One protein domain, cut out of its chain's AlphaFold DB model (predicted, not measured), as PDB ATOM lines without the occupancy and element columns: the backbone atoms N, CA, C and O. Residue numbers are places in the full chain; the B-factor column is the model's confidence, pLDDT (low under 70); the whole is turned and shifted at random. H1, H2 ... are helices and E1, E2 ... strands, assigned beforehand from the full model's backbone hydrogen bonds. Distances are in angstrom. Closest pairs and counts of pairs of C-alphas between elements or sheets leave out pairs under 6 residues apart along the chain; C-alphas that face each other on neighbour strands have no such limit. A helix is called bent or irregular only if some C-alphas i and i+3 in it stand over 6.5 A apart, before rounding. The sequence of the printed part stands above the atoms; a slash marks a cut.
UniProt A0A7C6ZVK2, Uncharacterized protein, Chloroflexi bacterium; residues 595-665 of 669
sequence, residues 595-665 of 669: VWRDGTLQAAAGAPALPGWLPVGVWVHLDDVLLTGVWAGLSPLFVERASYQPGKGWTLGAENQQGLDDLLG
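Overview. This is residues 595 to 665 of the 669 residues of an uncharacterized protein of Chloroflexi bacterium (UniProt A0A7C6ZVK2). A small sheet of five strands is curled like part of a barrel: the long, bent hairpin E4 and E5 makes one half, the short hairpin E1 and E2 makes the other, and E3 joins them. The long stretch 604 to 618 loops round from E2 to E3, while the short helices H1 and H2 lie off the sheet, H2 at the end of a tail after E5. The printed part has 71 residues, with named elements E1, E2, E3, H1, E4, E5 and H2 along the chain; the mixed sheet has the order E2, E1, E3, E4, E5, and the class is mixed, helices and strands. It is only just compact, close to loose, with a radius of gyration of the C-alphas of 12.9 A and spans of 34 by 29 by 20 A.

Arrangement. Begin with the sheet at E4, residues 637 to 645, which bends by 76 degrees at residue 640. Its antiparallel neighbour is E5, residues 649 to 654; look for N 643 and O 651, 2.9 A apart. On E3, residues 619 to 622, find N 620, 2.9 A from O 637 of its antiparallel neighbour E4. The pairing is staggered: residues 619 to 620 of E3 pair with E4, and 621 to 622 with E1, residues 595 to 597. E1 and E3 are parallel at 28 degrees, with N 596 and O 621 2.8 A apart. E2, residues 600 to 603, is antiparallel to E1 at 145 degrees; N 595 and O 602 are 2.8 A apart. Between the edge strands E2 and E5, the closest C-alphas are those of Thr 600 and Trp 650, 7.8 A apart. H1, residues 629 to 634, is only just not on the sheet, with 4 pairs of C-alphas within 10 A; H2, residues 660 to 663, is not on it, with 0. In H1, 0 of 2 O i to N i+4 pairs and 2 of 3 O i to N i+3 pairs are within hydrogen-bond range; H2 is too short for an O i to N i+4 pair.

Along the chain. Find C-alpha 637 at (237.764, 300.063, 132.237); from there E4 runs 20.9 A to C-alpha 645 at (233.082, 283.022, 143.438). E5 then runs 16.7 A, and H1 spans 10.5 A. E2 spans 10.1 A, E3 9.7 A, E1 6.2 A and H2 5.2 A. H1 is irregular, but only just: C-alphas 630 and 633 are 6.8 A apart.

Size, cuts and confidence. Look for the two C-alphas farthest apart at Ala 607 and Asp 661, 37.0 A. The printed part has no cut, and the link from E2 to E3 is long, with 15 residues. The mean pLDDT of the printed part is 84.6; residues 656 to 665 are under 70.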
ATOM      1  N   VAL A 595     235.476 302.038 141.958       92.56
ATOM      2  CA  VAL A 595     236.933 301.998 142.034       92.56
ATOM      3  C   VAL A 595     237.358 300.586 142.418       92.56
ATOM      4  O   VAL A 595     236.822 299.995 143.354       92.56
ATOM      5  N   TRP A 596     238.333 300.046 141.702       92.00
ATOM      6  CA  TRP A 596     239.027 298.823 142.066       92.00
ATOM      7  C   TRP A 596     240.305 299.179 142.822       92.00
ATOM      8  O   TRP A 596     241.190 299.830 142.266       92.00
ATOM      9  N   ARG A 597     240.397 298.761 144.087       87.75
ATOM     10  CA  ARG A 597     241.531 299.040 144.978       87.75
ATOM     11  C   ARG A 597     241.804 297.828 145.861       87.75
ATOM     12  O   ARG A 597     240.871 297.235 146.404       87.75
ATOM     13  N   ASP A 598     243.077 297.466 146.005       83.69
ATOM     14  CA  ASP A 598     243.538 296.383 146.887       83.69
ATOM     15  C   ASP A 598     242.792 295.047 146.670       83.69
ATOM     16  O   ASP A 598     242.472 294.325 147.613       83.69
ATOM     17  N   GLY A 599     242.464 294.730 145.410       81.38
ATOM     18  CA  GLY A 599     241.735 293.507 145.042       81.38
ATOM     19  C   GLY A 599     240.244 293.514 145.401       81.38
ATOM     20  O   GLY A 599     239.604 292.463 145.377       81.38
ATOM     21  N   THR A 600     239.684 294.677 145.741       87.06
ATOM     22  CA  THR A 600     238.275 294.839 146.114       87.06
ATOM     23  C   THR A 600     237.589 295.915 145.285       87.06
ATOM     24  O   THR A 600     238.199 296.908 144.884       87.06
ATOM     25  N   LEU A 601     236.291 295.724 145.051       92.31
ATOM     26  CA  LEU A 601     235.432 296.720 144.428       92.31
ATOM     27  C   LEU A 601     234.873 297.662 145.502       92.31
ATOM     28  O   LEU A 601     234.287 297.212 146.489       92.31
ATOM     29  N   GLN A 602     235.032 298.967 145.305       93.12
ATOM     30  CA  GLN A 602     234.566 300.010 146.217       93.12
ATOM     31  C   GLN A 602     233.805 301.076 145.433       93.12
ATOM     32  O   GLN A 602     234.151 301.398 144.300       93.12
ATOM     33  N   ALA A 603     232.763 301.648 146.025       90.38
ATOM     34  CA  ALA A 603     232.168 302.868 145.501       90.38
ATOM     35  C   ALA A 603     233.217 303.991 145.531       90.38
ATOM     36  O   ALA A 603     234.082 304.011 146.406       90.38
ATOM     37  N   ALA A 604     233.112 304.981 144.644       85.19
ATOM     38  CA  ALA A 604     234.052 306.109 144.630       85.19
ATOM     39  C   ALA A 604     234.096 306.905 145.954       85.19
ATOM     40  O   ALA A 604     235.101 307.542 146.260       85.19
ATOM     41  N   ALA A 605     233.038 306.823 146.770       86.69
ATOM     42  CA  ALA A 605     232.988 307.380 148.125       86.69
ATOM     43  C   ALA A 605     233.759 306.552 149.184       86.69
ATOM     44  O   ALA A 605     233.790 306.938 150.350       86.69
ATOM     45  N   GLY A 606     234.361 305.419 148.806       85.81
ATOM     46  CA  GLY A 606     235.172 304.545 149.663       85.81
ATOM     47  C   GLY A 606     234.414 303.411 150.361       85.81
ATOM     48  O   GLY A 606     235.028 302.607 151.057       85.81
ATOM     49  N   ALA A 607     233.091 303.315 150.194       90.38
ATOM     50  CA  ALA A 607     232.312 302.203 150.744       90.38
ATOM     51  C   ALA A 607     232.564 300.910 149.940       90.38
ATOM     52  O   ALA A 607     232.549 300.969 148.710       90.38
ATOM     53  N   PRO A 608     232.765 299.742 150.579       91.06
ATOM     54  CA  PRO A 608     232.936 298.486 149.855       91.06
ATOM     55  C   PRO A 608     231.659 298.116 149.093       91.06
ATOM     56  O   PRO A 608     230.548 298.324 149.586       91.06
ATOM     57  N   ALA A 609     231.812 297.546 147.898       92.12
ATOM     58  CA  ALA A 609     230.693 296.948 147.186       92.12
ATOM     59  C   ALA A 609     230.125 295.778 147.994       92.12
ATOM     60  O   ALA A 609     230.863 295.037 148.652       92.12
ATOM     61  N   LEU A 610     228.809 295.586 147.908       92.75
ATOM     62  CA  LEU A 610     228.160 294.427 148.505       92.75
ATOM     63  C   LEU A 610     228.812 293.145 147.943       92.75
ATOM     64  O   LEU A 610     228.885 293.004 146.717       92.75
ATOM     65  N   PRO A 611     229.286 292.204 148.786       93.12
ATOM     66  CA  PRO A 611     229.895 290.973 148.301       93.12
ATOM     67  C   PRO A 611     228.956 290.260 147.336       93.12
ATOM     68  O   PRO A 611     227.773 290.096 147.642       93.12
ATOM     69  N   GLY A 612     229.471 289.842 146.182       93.69
ATOM     70  CA  GLY A 612     228.669 289.183 145.157       93.69
ATOM     71  C   GLY A 612     228.006 290.084 144.124       93.69
ATOM     72  O   GLY A 612     227.564 289.566 143.104       93.69
ATOM     73  N   TRP A 613     227.936 291.397 144.353       94.44
ATOM     74  CA  TRP A 613     227.388 292.333 143.371       94.44
ATOM     75  C   TRP A 613     228.276 292.401 142.125       94.44
ATOM     76  O   TRP A 613     229.492 292.529 142.249       94.44
ATOM     77  N   LEU A 614     227.689 292.327 140.929       95.31
ATOM     78  CA  LEU A 614     228.426 292.299 139.663       95.31
ATOM     79  C   LEU A 614     228.333 293.662 138.949       95.31
ATOM     80  O   LEU A 614     227.242 294.034 138.520       95.31
ATOM     81  N   PRO A 615     229.437 294.423 138.802       93.81
ATOM     82  CA  PRO A 615     229.412 295.775 138.242       93.81
ATOM     83  C   PRO A 615     229.494 295.767 136.708       93.81
ATOM     84  O   PRO A 615     230.400 296.372 136.152       93.81
ATOM     85  N   VAL A 616     228.606 295.055 136.015       94.81
ATOM     86  CA  VAL A 616     228.583 295.040 134.539       94.81
ATOM     87  C   VAL A 616     227.891 296.276 133.968       94.81
ATOM     88  O   VAL A 616     227.034 296.863 134.626       94.81
ATOM     89  N   GLY A 617     228.260 296.680 132.750       93.62
ATOM     90  CA  GLY A 617     227.630 297.822 132.077       93.62
ATOM     91  C   GLY A 617     228.046 299.193 132.632       93.62
ATOM     92  O   GLY A 617     227.412 300.206 132.336       93.62
ATOM     93  N   VAL A 618     229.097 299.245 133.457       92.62
ATOM     94  CA  VAL A 618     229.597 300.471 134.094       92.62
ATOM     95  C   VAL A 618     231.115 300.584 133.983       92.62
ATOM     96  O   VAL A 618     231.827 299.597 133.784       92.62
ATOM     97  N   TRP A 619     231.616 301.806 134.152       92.88
ATOM     98  CA  TRP A 619     233.046 302.080 134.228       92.88
ATOM     99  C   TRP A 619     233.577 301.872 135.649       92.88
ATOM    100  O   TRP A 619     233.006 302.362 136.629       92.88
ATOM    101  N   VAL A 620     234.701 301.162 135.754       92.94
ATOM    102  CA  VAL A 620     235.457 300.961 136.995       92.94
ATOM    103  C   VAL A 620     236.820 301.623 136.848       92.94
ATOM    104  O   VAL A 620     237.606 301.292 135.958       92.94
ATOM    105  N   HIS A 621     237.123 302.562 137.740       91.94
ATOM    106  CA  HIS A 621     238.450 303.160 137.827       91.94
ATOM    107  C   HIS A 621     239.410 302.215 138.541       91.94
ATOM    108  O   HIS A 621     239.113 301.733 139.629       91.94
ATOM    109  N   LEU A 622     240.582 301.983 137.962       89.94
ATOM    110  CA  LEU A 622     241.635 301.217 138.620       89.94
ATOM    111  C   LEU A 622     242.502 302.168 139.443       89.94
ATOM    112  O   LEU A 622     243.086 303.097 138.881       89.94
ATOM    113  N   ASP A 623     242.576 301.947 140.756       88.19
ATOM    114  CA  ASP A 623     243.524 302.647 141.620       88.19
ATOM    115  C   ASP A 623     244.842 301.875 141.677       88.19
ATOM    116  O   ASP A 623     245.098 301.090 142.591       88.19
ATOM    117  N   ASP A 624     245.642 302.058 140.631       83.00
ATOM    118  CA  ASP A 624     246.942 301.423 140.477       83.00
ATOM    119  C   ASP A 624     247.985 302.466 140.059       83.00
ATOM    120  O   ASP A 624     247.896 303.096 139.001       83.00
ATOM    121  N   VAL A 625     249.004 302.627 140.905       79.81
ATOM    122  CA  VAL A 625     250.121 303.561 140.709       79.81
ATOM    123  C   VAL A 625     250.939 303.257 139.447       79.81
ATOM    124  O   VAL A 625     251.657 304.126 138.954       79.81
ATOM    125  N   LEU A 626     250.841 302.039 138.908       84.38
ATOM    126  CA  LEU A 626     251.550 301.618 137.702       84.38
ATOM    127  C   LEU A 626     250.874 302.095 136.408       84.38
ATOM    128  O   LEU A 626     251.535 302.140 135.367       84.38
ATOM    129  N   LEU A 627     249.600 302.504 136.454       82.75
ATOM    130  CA  LEU A 627     248.844 302.980 135.289       82.75
ATOM    131  C   LEU A 627     249.230 304.416 134.913       82.75
ATOM    132  O   LEU A 627     248.484 305.376 135.097       82.75
ATOM    133  N   THR A 628     250.435 304.560 134.367       81.31
ATOM    134  CA  THR A 628     251.019 305.835 133.933       81.31
ATOM    135  C   THR A 628     251.515 305.756 132.487       81.31
ATOM    136  O   THR A 628     251.692 304.673 131.922       81.31
ATOM    137  N   GLY A 629     251.733 306.914 131.855       85.69
ATOM    138  CA  GLY A 629     252.235 306.989 130.479       85.69
ATOM    139  C   GLY A 629     251.330 306.245 129.492       85.69
ATOM    140  O   GLY A 629     250.126 306.479 129.459       85.69
ATOM    141  N   VAL A 630     251.909 305.329 128.710       83.00
ATOM    142  CA  VAL A 630     251.183 304.531 127.701       83.00
ATOM    143  C   VAL A 630     250.132 303.588 128.298       83.00
ATOM    144  O   VAL A 630     249.208 303.192 127.596       83.00
ATOM    145  N   TRP A 631     250.237 303.254 129.589       82.62
ATOM    146  CA  TRP A 631     249.316 302.346 130.281       82.62
ATOM    147  C   TRP A 631     248.135 303.065 130.936       82.62
ATOM    148  O   TRP A 631     247.188 302.409 131.363       82.62
ATOM    149  N   ALA A 632     248.151 304.403 130.988       81.81
ATOM    150  CA  ALA A 632     247.074 305.189 131.591       81.81
ATOM    151  C   ALA A 632     245.710 304.938 130.919       81.81
ATOM    152  O   ALA A 632     244.681 305.045 131.574       81.81
ATOM    153  N   GLY A 633     245.701 304.544 129.638       79.88
ATOM    154  CA  GLY A 633     244.485 304.209 128.890       79.88
ATOM    155  C   GLY A 633     243.778 302.917 129.321       79.88
ATOM    156  O   GLY A 633     242.683 302.656 128.840       79.88
ATOM    157  N   LEU A 634     244.362 302.113 130.221       83.88
ATOM    158  CA  LEU A 634     243.696 300.932 130.792       83.88
ATOM    159  C   LEU A 634     242.678 301.282 131.895       83.88
ATOM    160  O   LEU A 634     241.958 300.400 132.358       83.88
ATOM    161  N   SER A 635     242.633 302.544 132.341       87.44
ATOM    162  CA  SER A 635     241.685 303.040 133.342       87.44
ATOM    163  C   SER A 635     241.029 304.347 132.875       87.44
ATOM    164  O   SER A 635     241.725 305.246 132.401       87.44
ATOM    165  N   PRO A 636     239.710 304.511 133.060       89.62
ATOM    166  CA  PRO A 636     238.789 303.504 133.582       89.62
ATOM    167  C   PRO A 636     238.575 302.361 132.581       89.62
ATOM    168  O   PRO A 636     238.783 302.540 131.385       89.62
ATOM    169  N   LEU A 637     238.158 301.196 133.075       90.31
ATOM    170  CA  LEU A 637     237.764 300.063 132.237       90.31
ATOM    171  C   LEU A 637     236.242 299.928 132.227       90.31
ATOM    172  O   LEU A 637     235.604 300.031 133.277       90.31
ATOM    173  N   PHE A 638     235.662 299.687 131.056       92.56
ATOM    174  CA  PHE A 638     234.259 299.310 130.951       92.56
ATOM    175  C   PHE A 638     234.118 297.815 131.232       92.56
ATOM    176  O   PHE A 638     234.790 296.999 130.593       92.56
ATOM    177  N   VAL A 639     233.302 297.453 132.222       94.12
ATOM    178  CA  VAL A 639     233.124 296.055 132.635       94.12
ATOM    179  C   VAL A 639     232.095 295.388 131.728       94.12
ATOM    180  O   VAL A 639     230.884 295.531 131.917       94.12
ATOM    181  N   GLU A 640     232.593 294.610 130.775       94.38
ATOM    182  CA  GLU A 640     231.774 293.847 129.837       94.38
ATOM    183  C   GLU A 640     231.223 292.577 130.484       94.38
ATOM    184  O   GLU A 640     230.074 292.195 130.272       94.38
ATOM    185  N   ARG A 641     232.042 291.916 131.309       95.62
ATOM    186  CA  ARG A 641     231.673 290.692 132.024       95.62
ATOM    187  C   ARG A 641     232.181 290.742 133.450       95.62
ATOM    188  O   ARG A 641     233.285 291.216 133.709       95.62
ATOM    189  N   ALA A 642     231.409 290.194 134.376       96.19
ATOM    190  CA  ALA A 642     231.861 290.001 135.743       96.19
ATOM    191  C   ALA A 642     231.394 288.650 136.272       96.19
ATOM    192  O   ALA A 642     230.289 288.203 135.975       96.19
ATOM    193  N   SER A 643     232.225 288.016 137.090       97.12
ATOM    194  CA  SER A 643     231.831 286.845 137.864       97.12
ATOM    195  C   SER A 643     232.279 286.965 139.309       97.12
ATOM    196  O   SER A 643     233.200 287.718 139.636       97.12
ATOM    197  N   TYR A 644     231.604 286.231 140.182       97.00
ATOM    198  CA  TYR A 644     231.943 286.149 141.590       97.00
ATOM    199  C   TYR A 644     231.939 284.695 142.044       97.00
ATOM    200  O   TYR A 644     231.008 283.939 141.762       97.00
ATOM    201  N   GLN A 645     232.977 284.320 142.789       96.62
ATOM    202  CA  GLN A 645     233.082 283.022 143.438       96.62
ATOM    203  C   GLN A 645     233.365 283.228 144.934       96.62
ATOM    204  O   GLN A 645     234.387 283.831 145.284       96.62
ATOM    205  N   PRO A 646     232.506 282.733 145.847       94.44
ATOM    206  CA  PRO A 646     232.769 282.804 147.280       94.44
ATOM    207  C   PRO A 646     234.146 282.229 147.629       94.44
ATOM    208  O   PRO A 646     234.527 281.155 147.170       94.44
ATOM    209  N   GLY A 647     234.918 282.974 148.419       91.25
ATOM    210  CA  GLY A 647     236.294 282.623 148.784       91.25
ATOM    211  C   GLY A 647     237.368 283.030 147.765       91.25
ATOM    212  O   GLY A 647     238.516 283.175 148.171       91.25
ATOM    213  N   LYS A 648     237.019 283.275 146.491       91.50
ATOM    214  CA  LYS A 648     237.956 283.798 145.473       91.50
ATOM    215  C   LYS A 648     237.727 285.271 145.109       91.50
ATOM    216  O   LYS A 648     238.679 285.938 144.729       91.50
ATOM    217  N   GLY A 649     236.506 285.785 145.262       92.19
ATOM    218  CA  GLY A 649     236.159 287.179 144.970       92.19
ATOM    219  C   GLY A 649     235.686 287.403 143.531       92.19
ATOM    220  O   GLY A 649     235.130 286.495 142.908       92.19
ATOM    221  N   TRP A 650     235.860 288.632 143.036       94.06
ATOM    222  CA  TRP A 650     235.429 289.061 141.702       94.06
ATOM    223  C   TRP A 650     236.458 288.737 140.617       94.06
ATOM    224  O   TRP A 650     237.659 288.871 140.830       94.06
ATOM    225  N   THR A 651     235.965 288.420 139.421       93.12
ATOM    226  CA  THR A 651     236.727 288.464 138.165       93.12
ATOM    227  C   THR A 651     236.038 289.450 137.228       93.12
ATOM    228  O   THR A 651     234.835 289.315 137.008       93.12
ATOM    229  N   LEU A 652     236.772 290.426 136.686       92.12
ATOM    230  CA  LEU A 652     236.247 291.430 135.751       92.12
ATOM    231  C   LEU A 652     236.879 291.242 134.366       92.12
ATOM    232  O   LEU A 652     238.091 291.063 134.267       92.12
ATOM    233  N   GLY A 653     236.064 291.300 133.315       89.94
ATOM    234  CA  GLY A 653     236.487 291.319 131.915       89.94
ATOM    235  C   GLY A 653     236.167 292.670 131.279       89.94
ATOM    236  O   GLY A 653     235.039 293.153 131.402       89.94
ATOM    237  N   ALA A 654     237.159 293.280 130.628       86.44
ATOM    238  CA  ALA A 654     237.030 294.591 129.995       86.44
ATOM    239  C   ALA A 654     236.564 294.492 128.533       86.44
ATOM    240  O   ALA A 654     236.896 293.526 127.850       86.44
ATOM    241  N   GLU A 655     235.883 295.532 128.044       80.75
ATOM    242  CA  GLU A 655     235.451 295.680 126.639       80.75
ATOM    243  C   GLU A 655     236.604 295.476 125.639       80.75
ATOM    244  O   GLU A 655     236.548 294.606 124.777       80.75
ATOM    245  N   ASN A 656     237.724 296.177 125.833       65.44
ATOM    246  CA  ASN A 656     238.878 296.168 124.917       65.44
ATOM    247  C   ASN A 656     239.699 294.859 124.909       65.44
ATOM    248  O   ASN A 656     240.778 294.818 124.318       65.44
ATOM    249  N   GLN A 657     239.255 293.816 125.614       63.59
ATOM    250  CA  GLN A 657     239.863 292.480 125.553       63.59
ATOM    251  C   GLN A 657     239.121 291.533 124.598       63.59
ATOM    252  O   GLN A 657     239.531 290.382 124.446       63.59
ATOM    253  N   GLN A 658     238.057 292.013 123.954       54.97
ATOM    254  CA  GLN A 658     237.377 291.333 122.859       54.97
ATOM    255  C   GLN A 658     238.094 291.570 121.520       54.97
ATOM    256  O   GLN A 658     238.773 292.582 121.331       54.97
ATOM    257  N   GLY A 659     237.969 290.621 120.586       51.06
ATOM    258  CA  GLY A 659     238.381 290.847 119.197       51.06
ATOM    259  C   GLY A 659     237.513 291.930 118.544       51.06
ATOM    260  O   GLY A 659     236.405 292.194 119.002       51.06
ATOM    261  N   LEU A 660     237.992 292.559 117.465       46.53
ATOM    262  CA  LEU A 660     237.230 293.601 116.754       46.53
ATOM    263  C   LEU A 660     235.851 293.092 116.278       46.53
ATOM    264  O   LEU A 660     234.887 293.849 116.280       46.53
ATOM    265  N   ASP A 661     235.766 291.806 115.927       50.16
ATOM    266  CA  ASP A 661     234.539 291.148 115.463       50.16
ATOM    267  C   ASP A 661     233.499 290.982 116.590       50.16
ATOM    268  O   ASP A 661     232.310 291.216 116.376       50.16
ATOM    269  N   ASP A 662     233.951 290.681 117.814       48.59
ATOM    270  CA  ASP A 662     233.100 290.577 119.011       48.59
ATOM    271  C   ASP A 662     232.557 291.956 119.444       48.59
ATOM    272  O   ASP A 662     231.425 292.060 119.912       48.59
ATOM    273  N   LEU A 663     233.345 293.026 119.250       49.59
ATOM    274  CA  LEU A 663     232.963 294.408 119.588       49.59
ATOM    275  C   LEU A 663     231.924 295.004 118.633       49.59
ATOM    276  O   LEU A 663     231.141 295.862 119.036       49.59
ATOM    277  N   LEU A 664     231.929 294.572 117.371       54.22
ATOM    278  CA  LEU A 664     230.991 295.042 116.351       54.22
ATOM    279  C   LEU A 664     229.705 294.204 116.289       54.22
ATOM    280  O   LEU A 664     228.836 294.510 115.480       54.22
ATOM    281  N   GLY A 665     229.579 293.153 117.109       48.34
ATOM    282  CA  GLY A 665     228.420 292.255 117.082       48.34
ATOM    283  C   GLY A 665     228.249 291.512 115.752       48.34
ATOM    284  O   GLY A 665     227.181 290.968 115.488       48.34
TER     285      GLY A 665